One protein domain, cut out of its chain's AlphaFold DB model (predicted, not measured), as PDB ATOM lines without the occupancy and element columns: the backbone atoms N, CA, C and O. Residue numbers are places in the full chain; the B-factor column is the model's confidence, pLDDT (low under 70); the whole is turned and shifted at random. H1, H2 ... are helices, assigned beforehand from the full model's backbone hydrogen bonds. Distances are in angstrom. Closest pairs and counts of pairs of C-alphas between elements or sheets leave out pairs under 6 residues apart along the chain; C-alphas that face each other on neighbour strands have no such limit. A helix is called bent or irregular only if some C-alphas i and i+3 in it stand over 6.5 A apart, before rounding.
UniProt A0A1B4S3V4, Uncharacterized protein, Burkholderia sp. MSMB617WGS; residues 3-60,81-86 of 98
ATOM      1  N   ASP A   3       5.794  55.524 -20.520       56.16
ATOM      2  CA  ASP A   3       5.972  54.307 -19.706       56.16
ATOM      3  C   ASP A   3       7.089  54.394 -18.652       56.16
ATOM      4  O   ASP A   3       7.090  53.640 -17.680       56.16
ATOM      5  N   ALA A   4       8.013  55.354 -18.774       56.28
ATOM      6  CA  ALA A   4       9.110  55.514 -17.813       56.28
ATOM      7  C   ALA A   4       8.630  56.013 -16.431       56.28
ATOM      8  O   ALA A   4       9.175  55.612 -15.405       56.28
ATOM      9  N   GLY A   5       7.582  56.846 -16.391       57.19
ATOM     10  CA  GLY A   5       7.024  57.383 -15.141       57.19
ATOM     11  C   GLY A   5       6.221  56.360 -14.331       57.19
ATOM     12  O   GLY A   5       6.270  56.377 -13.104       57.19
ATOM     13  N   ILE A   6       5.539  55.425 -15.007       59.97
ATOM     14  CA  ILE A   6       4.763  54.356 -14.355       59.97
ATOM     15  C   ILE A   6       5.696  53.310 -13.725       59.97
ATOM     16  O   ILE A   6       5.436  52.827 -12.623       59.97
ATOM     17  N   SER A   7       6.828  53.014 -14.373       70.88
ATOM     18  CA  SER A   7       7.834  52.087 -13.839       70.88
ATOM     19  C   SER A   7       8.516  52.617 -12.569       70.88
ATOM     20  O   SER A   7       8.699  51.862 -11.614       70.88
ATOM     21  N   HIS A   8       8.834  53.915 -12.514       73.81
ATOM     22  CA  HIS A   8       9.485  54.519 -11.346       73.81
ATOM     23  C   HIS A   8       8.572  54.568 -10.108       73.81
ATOM     24  O   HIS A   8       9.016  54.253  -9.004       73.81
ATOM     25  N   GLY A   9       7.283  54.887 -10.286       77.81
ATOM     26  CA  GLY A   9       6.297  54.855  -9.196       77.81
ATOM     27  C   GLY A   9       6.140  53.457  -8.590       77.81
ATOM     28  O   GLY A   9       6.234  53.294  -7.376       77.81
ATOM     29  N   ALA A  10       6.038  52.427  -9.437       79.75
ATOM     30  CA  ALA A  10       5.949  51.038  -8.985       79.75
ATOM     31  C   ALA A  10       7.206  50.568  -8.220       79.75
ATOM     32  O   ALA A  10       7.105  49.804  -7.259       79.75
ATOM     33  N   GLN A  11       8.397  51.035  -8.613       79.00
ATOM     34  CA  GLN A  11       9.646  50.753  -7.895       79.00
ATOM     35  C   GLN A  11       9.691  51.426  -6.516       79.00
ATOM     36  O   GLN A  11      10.120  50.802  -5.543       79.00
ATOM     37  N   LEU A  12       9.224  52.676  -6.418       79.38
ATOM     38  CA  LEU A  12       9.142  53.400  -5.150       79.38
ATOM     39  C   LEU A  12       8.150  52.730  -4.185       79.38
ATOM     40  O   LEU A  12       8.467  52.557  -3.007       79.38
ATOM     41  N   ASP A  13       6.998  52.281  -4.684       84.00
ATOM     42  CA  ASP A  13       6.003  51.554  -3.890       84.00
ATOM     43  C   ASP A  13       6.545  50.212  -3.382       84.00
ATOM     44  O   ASP A  13       6.388  49.879  -2.203       84.00
ATOM     45  N   ALA A  14       7.255  49.469  -4.235       83.81
ATOM     46  CA  ALA A  14       7.899  48.216  -3.855       83.81
ATOM     47  C   ALA A  14       8.982  48.419  -2.779       83.81
ATOM     48  O   ALA A  14       9.054  47.646  -1.817       83.81
ATOM     49  N   LEU A  15       9.797  49.474  -2.902       85.06
ATOM     50  CA  LEU A  15      10.799  49.839  -1.898       85.06
ATOM     51  C   LEU A  15      10.137  50.203  -0.565       85.06
ATOM     52  O   LEU A  15      10.528  49.693   0.485       85.06
ATOM     53  N   ARG A  16       9.099  51.042  -0.606       78.81
ATOM     54  CA  ARG A  16       8.375  51.502   0.582       78.81
ATOM     55  C   ARG A  16       7.676  50.347   1.301       78.81
ATOM     56  O   ARG A  16       7.764  50.257   2.525       78.81
ATOM     57  N   ASN A  17       7.064  49.424   0.557       86.31
ATOM     58  CA  ASN A  17       6.501  48.192   1.108       86.31
ATOM     59  C   ASN A  17       7.580  47.337   1.787       86.31
ATOM     60  O   ASN A  17       7.406  46.906   2.924       86.31
ATOM     61  N   ARG A  18       8.729  47.133   1.133       82.56
ATOM     62  CA  ARG A  18       9.806  46.304   1.689       82.56
ATOM     63  C   ARG A  18      10.416  46.892   2.960       82.56
ATOM     64  O   ARG A  18      10.662  46.145   3.905       82.56
ATOM     65  N   VAL A  19      10.619  48.209   3.011       84.69
ATOM     66  CA  VAL A  19      11.074  48.905   4.227       84.69
ATOM     67  C   VAL A  19      10.015  48.814   5.330       84.69
ATOM     68  O   VAL A  19      10.361  48.527   6.476       84.69
ATOM     69  N   GLY A  20       8.731  48.969   4.990       81.31
ATOM     70  CA  GLY A  20       7.621  48.795   5.931       81.31
ATOM     71  C   GLY A  20       7.579  47.392   6.545       81.31
ATOM     72  O   GLY A  20       7.517  47.253   7.766       81.31
ATOM     73  N   CYS A  21       7.701  46.348   5.722       84.06
ATOM     74  CA  CYS A  21       7.781  44.966   6.199       84.06
ATOM     75  C   CYS A  21       9.018  44.727   7.073       84.06
ATOM     76  O   CYS A  21       8.923  44.055   8.097       84.06
ATOM     77  N   MET A  22      10.174  45.279   6.697       83.81
ATOM     78  CA  MET A  22      11.398  45.144   7.490       83.81
ATOM     79  C   MET A  22      11.230  45.769   8.880       83.81
ATOM     80  O   MET A  22      11.557  45.126   9.874       83.81
ATOM     81  N   MET A  23      10.642  46.965   8.957       83.44
ATOM     82  CA  MET A  23      10.325  47.633  10.222       83.44
ATOM     83  C   MET A  23       9.373  46.816  11.090       83.44
ATOM     84  O   MET A  23       9.649  46.603  12.271       83.44
ATOM     85  N   ALA A  24       8.287  46.308  10.505       80.38
ATOM     86  CA  ALA A  24       7.339  45.458  11.218       80.38
ATOM     87  C   ALA A  24       8.022  44.202  11.785       80.38
ATOM     88  O   ALA A  24       7.850  43.884  12.961       80.38
ATOM     89  N   ASN A  25       8.863  43.536  10.987       80.06
ATOM     90  CA  ASN A  25       9.607  42.354  11.419       80.06
ATOM     91  C   ASN A  25      10.584  42.668  12.560       80.06
ATOM     92  O   ASN A  25      10.670  41.896  13.514       80.06
ATOM     93  N   SER A  26      11.293  43.801  12.502       81.31
ATOM     94  CA  SER A  26      12.179  44.236  13.588       81.31
ATOM     95  C   SER A  26      11.409  44.491  14.885       81.31
ATOM     96  O   SER A  26      11.825  44.014  15.940       81.31
ATOM     97  N   ILE A  27      10.264  45.178  14.817       80.38
ATOM     98  CA  ILE A  27       9.410  45.444  15.985       80.38
ATOM     99  C   ILE A  27       8.923  44.129  16.602       80.38
ATOM    100  O   ILE A  27       9.064  43.924  17.805       80.38
ATOM    101  N   ILE A  28       8.410  43.203  15.786       79.75
ATOM    102  CA  ILE A  28       7.935  41.892  16.252       79.75
ATOM    103  C   ILE A  28       9.071  41.090  16.904       79.75
ATOM    104  O   ILE A  28       8.881  40.503  17.973       79.75
ATOM    105  N   PHE A  29      10.260  41.076  16.294       81.31
ATOM    106  CA  PHE A  29      11.422  40.359  16.820       81.31
ATOM    107  C   PHE A  29      11.831  40.870  18.208       81.31
ATOM    108  O   PHE A  29      11.994  40.083  19.139       81.31
ATOM    109  N   TYR A  30      11.941  42.187  18.383       78.00
ATOM    110  CA  TYR A  30      12.332  42.753  19.672       78.00
ATOM    111  C   TYR A  30      11.222  42.648  20.724       78.00
ATOM    112  O   TYR A  30      11.508  42.286  21.867       78.00
ATOM    113  N   ASN A  31       9.958  42.846  20.342       76.12
ATOM    114  CA  ASN A  31       8.818  42.735  21.258       76.12
ATOM    115  C   ASN A  31       8.566  41.311  21.755       76.12
ATOM    116  O   ASN A  31       7.957  41.132  22.806       76.12
ATOM    117  N   SER A  32       9.002  40.296  21.013       75.44
ATOM    118  CA  SER A  32       8.955  38.904  21.471       75.44
ATOM    119  C   SER A  32      10.210  38.529  22.264       75.44
ATOM    120  O   SER A  32      10.117  37.849  23.286       75.44
ATOM    121  N   GLY A  33      11.381  39.016  21.843       81.12
ATOM    122  CA  GLY A  33      12.664  38.701  22.465       81.12
ATOM    123  C   GLY A  33      12.880  39.330  23.845       81.12
ATOM    124  O   GLY A  33      13.379  38.651  24.742       81.12
ATOM    125  N   ILE A  34      12.506  40.600  24.038       79.19
ATOM    126  CA  ILE A  34      12.740  41.327  25.298       79.19
ATOM    127  C   ILE A  34      11.946  40.701  26.462       79.19
ATOM    128  O   ILE A  34      12.572  40.317  27.457       79.19
ATOM    129  N   PRO A  35      10.615  40.490  26.361       76.62
ATOM    130  CA  PRO A  35       9.850  39.862  27.439       76.62
ATOM    131  C   PRO A  35      10.277  38.415  27.699       76.62
ATOM    132  O   PRO A  35      10.338  37.995  28.851       76.62
ATOM    133  N   TRP A  36      10.624  37.656  26.652       80.31
ATOM    134  CA  TRP A  36      11.116  36.283  26.799       80.31
ATOM    135  C   TRP A  36      12.406  36.207  27.629       80.31
ATOM    136  O   TRP A  36      12.536  35.353  28.514       80.31
ATOM    137  N   ARG A  37      13.352  37.122  27.390       79.56
ATOM    138  CA  ARG A  37      14.612  37.201  28.144       79.56
ATOM    139  C   ARG A  37      14.383  37.643  29.586       79.56
ATOM    140  O   ARG A  37      14.902  36.998  30.496       79.56
ATOM    141  N   LEU A  38      13.550  38.663  29.802       77.12
ATOM    142  CA  LEU A  38      13.136  39.116  31.137       77.12
ATOM    143  C   LEU A  38      12.480  37.989  31.946       77.12
ATOM    144  O   LEU A  38      12.801  37.791  33.119       77.12
ATOM    145  N   LEU A  39      11.600  37.212  31.310       77.19
ATOM    146  CA  LEU A  39      10.936  36.072  31.933       77.19
ATOM    147  C   LEU A  39      11.934  34.970  32.297       77.19
ATOM    148  O   LEU A  39      11.884  34.434  33.402       77.19
ATOM    149  N   THR A  40      12.850  34.640  31.385       81.00
ATOM    150  CA  THR A  40      13.886  33.619  31.606       81.00
ATOM    151  C   THR A  40      14.812  34.006  32.761       81.00
ATOM    152  O   THR A  40      15.037  33.195  33.660       81.00
ATOM    153  N   LYS A  41      15.279  35.259  32.795       78.19
ATOM    154  CA  LYS A  41      16.095  35.796  33.894       78.19
ATOM    155  C   LYS A  41      15.346  35.801  35.226       78.19
ATOM    156  O   LYS A  41      15.880  35.323  36.221       78.19
ATOM    157  N   SER A  42      14.092  36.257  35.242       72.62
ATOM    158  CA  SER A  42      13.273  36.287  36.464       72.62
ATOM    159  C   SER A  42      13.018  34.885  37.029       72.62
ATOM    160  O   SER A  42      13.029  34.702  38.245       72.62
ATOM    161  N   LYS A  43      12.835  33.879  36.158       76.75
ATOM    162  CA  LYS A  43      12.728  32.465  36.561       76.75
ATOM    163  C   LYS A  43      14.033  31.929  37.147       76.75
ATOM    164  O   LYS A  43      13.984  31.241  38.158       76.75
ATOM    165  N   ALA A  44      15.175  32.252  36.540       79.69
ATOM    166  CA  ALA A  44      16.485  31.813  37.026       79.69
ATOM    167  C   ALA A  44      16.882  32.482  38.356       79.69
ATOM    168  O   ALA A  44      17.468  31.832  39.214       79.69
ATOM    169  N   GLY A  45      16.529  33.758  38.542       75.12
ATOM    170  CA  GLY A  45      16.792  34.523  39.766       75.12
ATOM    171  C   GLY A  45      15.745  34.361  40.877       75.12
ATOM    172  O   GLY A  45      15.895  34.961  41.936       75.12
ATOM    173  N   GLY A  46      14.669  33.593  40.654       65.88
ATOM    174  CA  GLY A  46      13.615  33.357  41.654       65.88
ATOM    175  C   GLY A  46      12.769  34.587  42.019       65.88
ATOM    176  O   GLY A  46      12.120  34.606  43.064       65.88
ATOM    177  N   THR A  47      12.754  35.635  41.190       68.88
ATOM    178  CA  THR A  47      12.092  36.909  41.514       68.88
ATOM    179  C   THR A  47      10.589  36.852  41.214       68.88
ATOM    180  O   THR A  47      10.129  37.266  40.147       68.88
ATOM    181  N   ILE A  48       9.796  36.350  42.169       67.44
ATOM    182  CA  ILE A  48       8.334  36.158  42.035       67.44
ATOM    183  C   ILE A  48       7.605  37.459  41.642       67.44
ATOM    184  O   ILE A  48       6.721  37.437  40.787       67.44
ATOM    185  N   ALA A  49       8.010  38.606  42.197       67.81
ATOM    186  CA  ALA A  49       7.401  39.904  41.894       67.81
ATOM    187  C   ALA A  49       7.655  40.374  40.446       67.81
ATOM    188  O   ALA A  49       6.762  40.930  39.807       67.81
ATOM    189  N   ALA A  50       8.851  40.121  39.906       66.81
ATOM    190  CA  ALA A  50       9.182  40.451  38.520       66.81
ATOM    191  C   ALA A  50       8.408  39.554  37.543       66.81
ATOM    192  O   ALA A  50       7.866  40.038  36.551       66.81
ATOM    193  N   LEU A  51       8.273  38.265  37.872       66.75
ATOM    194  CA  LEU A  51       7.438  37.311  37.142       66.75
ATOM    195  C   LEU A  51       5.967  37.742  37.094       66.75
ATOM    196  O   LEU A  51       5.397  37.784  36.007       66.75
ATOM    197  N   ALA A  52       5.383  38.115  38.237       67.56
ATOM    198  CA  ALA A  52       3.992  38.564  38.322       67.56
ATOM    199  C   ALA A  52       3.736  39.840  37.496       67.56
ATOM    200  O   ALA A  52       2.734  39.944  36.784       67.56
ATOM    201  N   ARG A  53       4.677  40.794  37.517       67.56
ATOM    202  CA  ARG A  53       4.603  42.011  36.693       67.56
ATOM    203  C   ARG A  53       4.737  41.704  35.204       67.56
ATOM    204  O   ARG A  53       3.941  42.207  34.419       67.56
ATOM    205  N   LEU A  54       5.676  40.842  34.807       69.25
ATOM    206  CA  LEU A  54       5.837  40.424  33.409       69.25
ATOM    207  C   LEU A  54       4.593  39.713  32.871       69.25
ATOM    208  O   LEU A  54       4.221  39.944  31.727       69.25
ATOM    209  N   THR A  55       3.918  38.900  33.686       64.44
ATOM    210  CA  THR A  55       2.635  38.290  33.300       64.44
ATOM    211  C   THR A  55       1.501  39.307  33.183       64.44
ATOM    212  O   THR A  55       0.589  39.109  32.382       64.44
ATOM    213  N   HIS A  56       1.565  40.409  33.939       63.75
ATOM    214  CA  HIS A  56       0.611  41.519  33.854       63.75
ATOM    215  C   HIS A  56       0.844  42.417  32.632       63.75
ATOM    216  O   HIS A  56      -0.099  43.028  32.124       63.75
ATOM    217  N   ILE A  57       2.078  42.469  32.119       66.06
ATOM    218  CA  ILE A  57       2.400  43.073  30.825       66.06
ATOM    219  C   ILE A  57       1.870  42.135  29.731       66.06
ATOM    220  O   ILE A  57       2.582  41.350  29.113       66.06
ATOM    221  N   SER A  58       0.560  42.196  29.511       56.53
ATOM    222  CA  SER A  58      -0.107  41.484  28.429       56.53
ATOM    223  C   SER A  58       0.502  41.887  27.084       56.53
ATOM    224  O   SER A  58       0.748  43.073  26.850       56.53
ATOM    225  N   SER A  59       0.621  40.950  26.134       56.12
ATOM    226  CA  SER A  59       0.906  41.267  24.721       56.12
ATOM    227  C   SER A  59      -0.050  42.332  24.154       56.12
ATOM    228  O   SER A  59       0.244  42.961  23.142       56.12
ATOM    229  N   ALA A  60      -1.197  42.570  24.810       54.03
ATOM    230  CA  ALA A  60      -2.103  43.683  24.547       54.03
ATOM    231  C   ALA A  60      -1.509  45.075  24.766       54.03
ATOM    232  O   ALA A  60      -1.766  45.954  23.949       54.03
ATOM    233  N   LEU A  81      20.478  42.625  23.614       70.81
ATOM    234  CA  LEU A  81      19.254  42.449  24.382       70.81
ATOM    235  C   LEU A  81      19.528  42.009  25.813       70.81
ATOM    236  O   LEU A  81      18.690  42.262  26.672       70.81
ATOM    237  N   ASP A  82      20.661  41.362  26.077       75.12
ATOM    238  CA  ASP A  82      21.006  40.949  27.430       75.12
ATOM    239  C   ASP A  82      21.443  42.161  28.248       75.12
ATOM    240  O   ASP A  82      20.933  42.332  29.356       75.12
ATOM    241  N   ALA A  83      22.250  43.053  27.659       76.94
ATOM    242  CA  ALA A  83      22.620  44.337  28.256       76.94
ATOM    243  C   ALA A  83      21.412  45.272  28.458       76.94
ATOM    244  O   ALA A  83      21.294  45.915  29.497       76.94
ATOM    245  N   LEU A  84      20.473  45.317  27.503       70.50
ATOM    246  CA  LEU A  84      19.241  46.108  27.634       70.50
ATOM    247  C   LEU A  84      18.379  45.640  28.817       70.50
ATOM    248  O   LEU A  84      17.756  46.450  29.499       70.50
ATOM    249  N   VAL A  85      18.347  44.329  29.059       69.12
ATOM    250  CA  VAL A  85      17.567  43.704  30.132       69.12
ATOM    251  C   VAL A  85      18.247  43.820  31.508       69.12
ATOM    252  O   VAL A  85      17.581  43.601  32.513       69.12
ATOM    253  N   GLU A  86      19.529  44.191  31.589       72.06
ATOM    254  CA  GLU A  86      20.188  44.541  32.867       72.06
ATOM    255  C   GLU A  86      19.756  45.923  33.402       72.06
ATOM    256  O   GLU A  86      19.880  46.192  34.591       72.06
TER     257      GLU A  86
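AT A GLANCE: This is residues 3 to 60 and 81 to 86 of the 98 residues of an uncharacterized protein of Burkholderia sp. MSMB617WGS (UniProt A0A1B4S3V4). One very long helix, H1, makes the length of the structure; its first stretch, residues 3 to 29, sticks out as a free arm, and near its other end two short helices pack on it. H2 folds back along that end as the second leg of a lopsided helical hairpin, while H3, a short piece from beyond a cut, packs on a different side of H1. The printed part has 64 residues with three named helices, in the order H1, H2, H3, and no named strand, and the class is all helix. The whole is extended, with a radius of gyration of the C-alphas of 19.7 A, and the C-alphas span 65 by 24 by 11 A.

IN THESE COORDINATES: H1 is residues 3 to 44 and measures 61.9 A from first to last C-alpha; it begins at C-alpha 3, at (5.972, 54.307, -19.706), and ends at C-alpha 44, at (16.485, 31.813, 37.026). H1 is neither bent nor irregular, but only just: C-alphas 32 and 35 are 6.1 A apart. H2, residues 48 to 56, measures 12.5 A. H3, residues 81 to 86, measures 8.8 A and ends at C-alpha 86, at (20.188, 44.541, 32.867).

HOW THE PARTS SIT: H1 stands free over residues 3 to 29. H1 touches H3 with residues 33 to 38 alone, and their closest C-alphas, those of Leu 38 and Val 85, are 6.5 A apart. These two helices run the same way at a steep tilt of 42 degrees. H1 touches H2 with residues 35 to 43 alone, and their closest C-alphas, those of Ser 42 and Leu 51, are 6.0 A apart. H1 and H2 form a helical hairpin, running opposite ways at a shallow tilt of 30 degrees. H2 and H3 are apart. In H2 and H3 every O i to N i+4 pair is within hydrogen-bond range, and in H1 37 of 38 are.

THE WHOLE: The two C-alphas farthest apart, those of Asp 3 and Gly 46, are 65.3 A apart. Without the free stretch, the body has 37 residues and spans 25 by 24 by 11 A, with a radius of gyration of 9.6 A. The link from H1 to H2 is tight, with 3 residues. The link from H2 to H3 runs across the cut: residues 61 to 80 are not printed, and C-alphas 60 and 81 are 21.4 A apart. The mean pLDDT of the printed part is 74.0, and 20 residues are under 70, namely residues 3 to 6, residues 46 to 60 and residue 85.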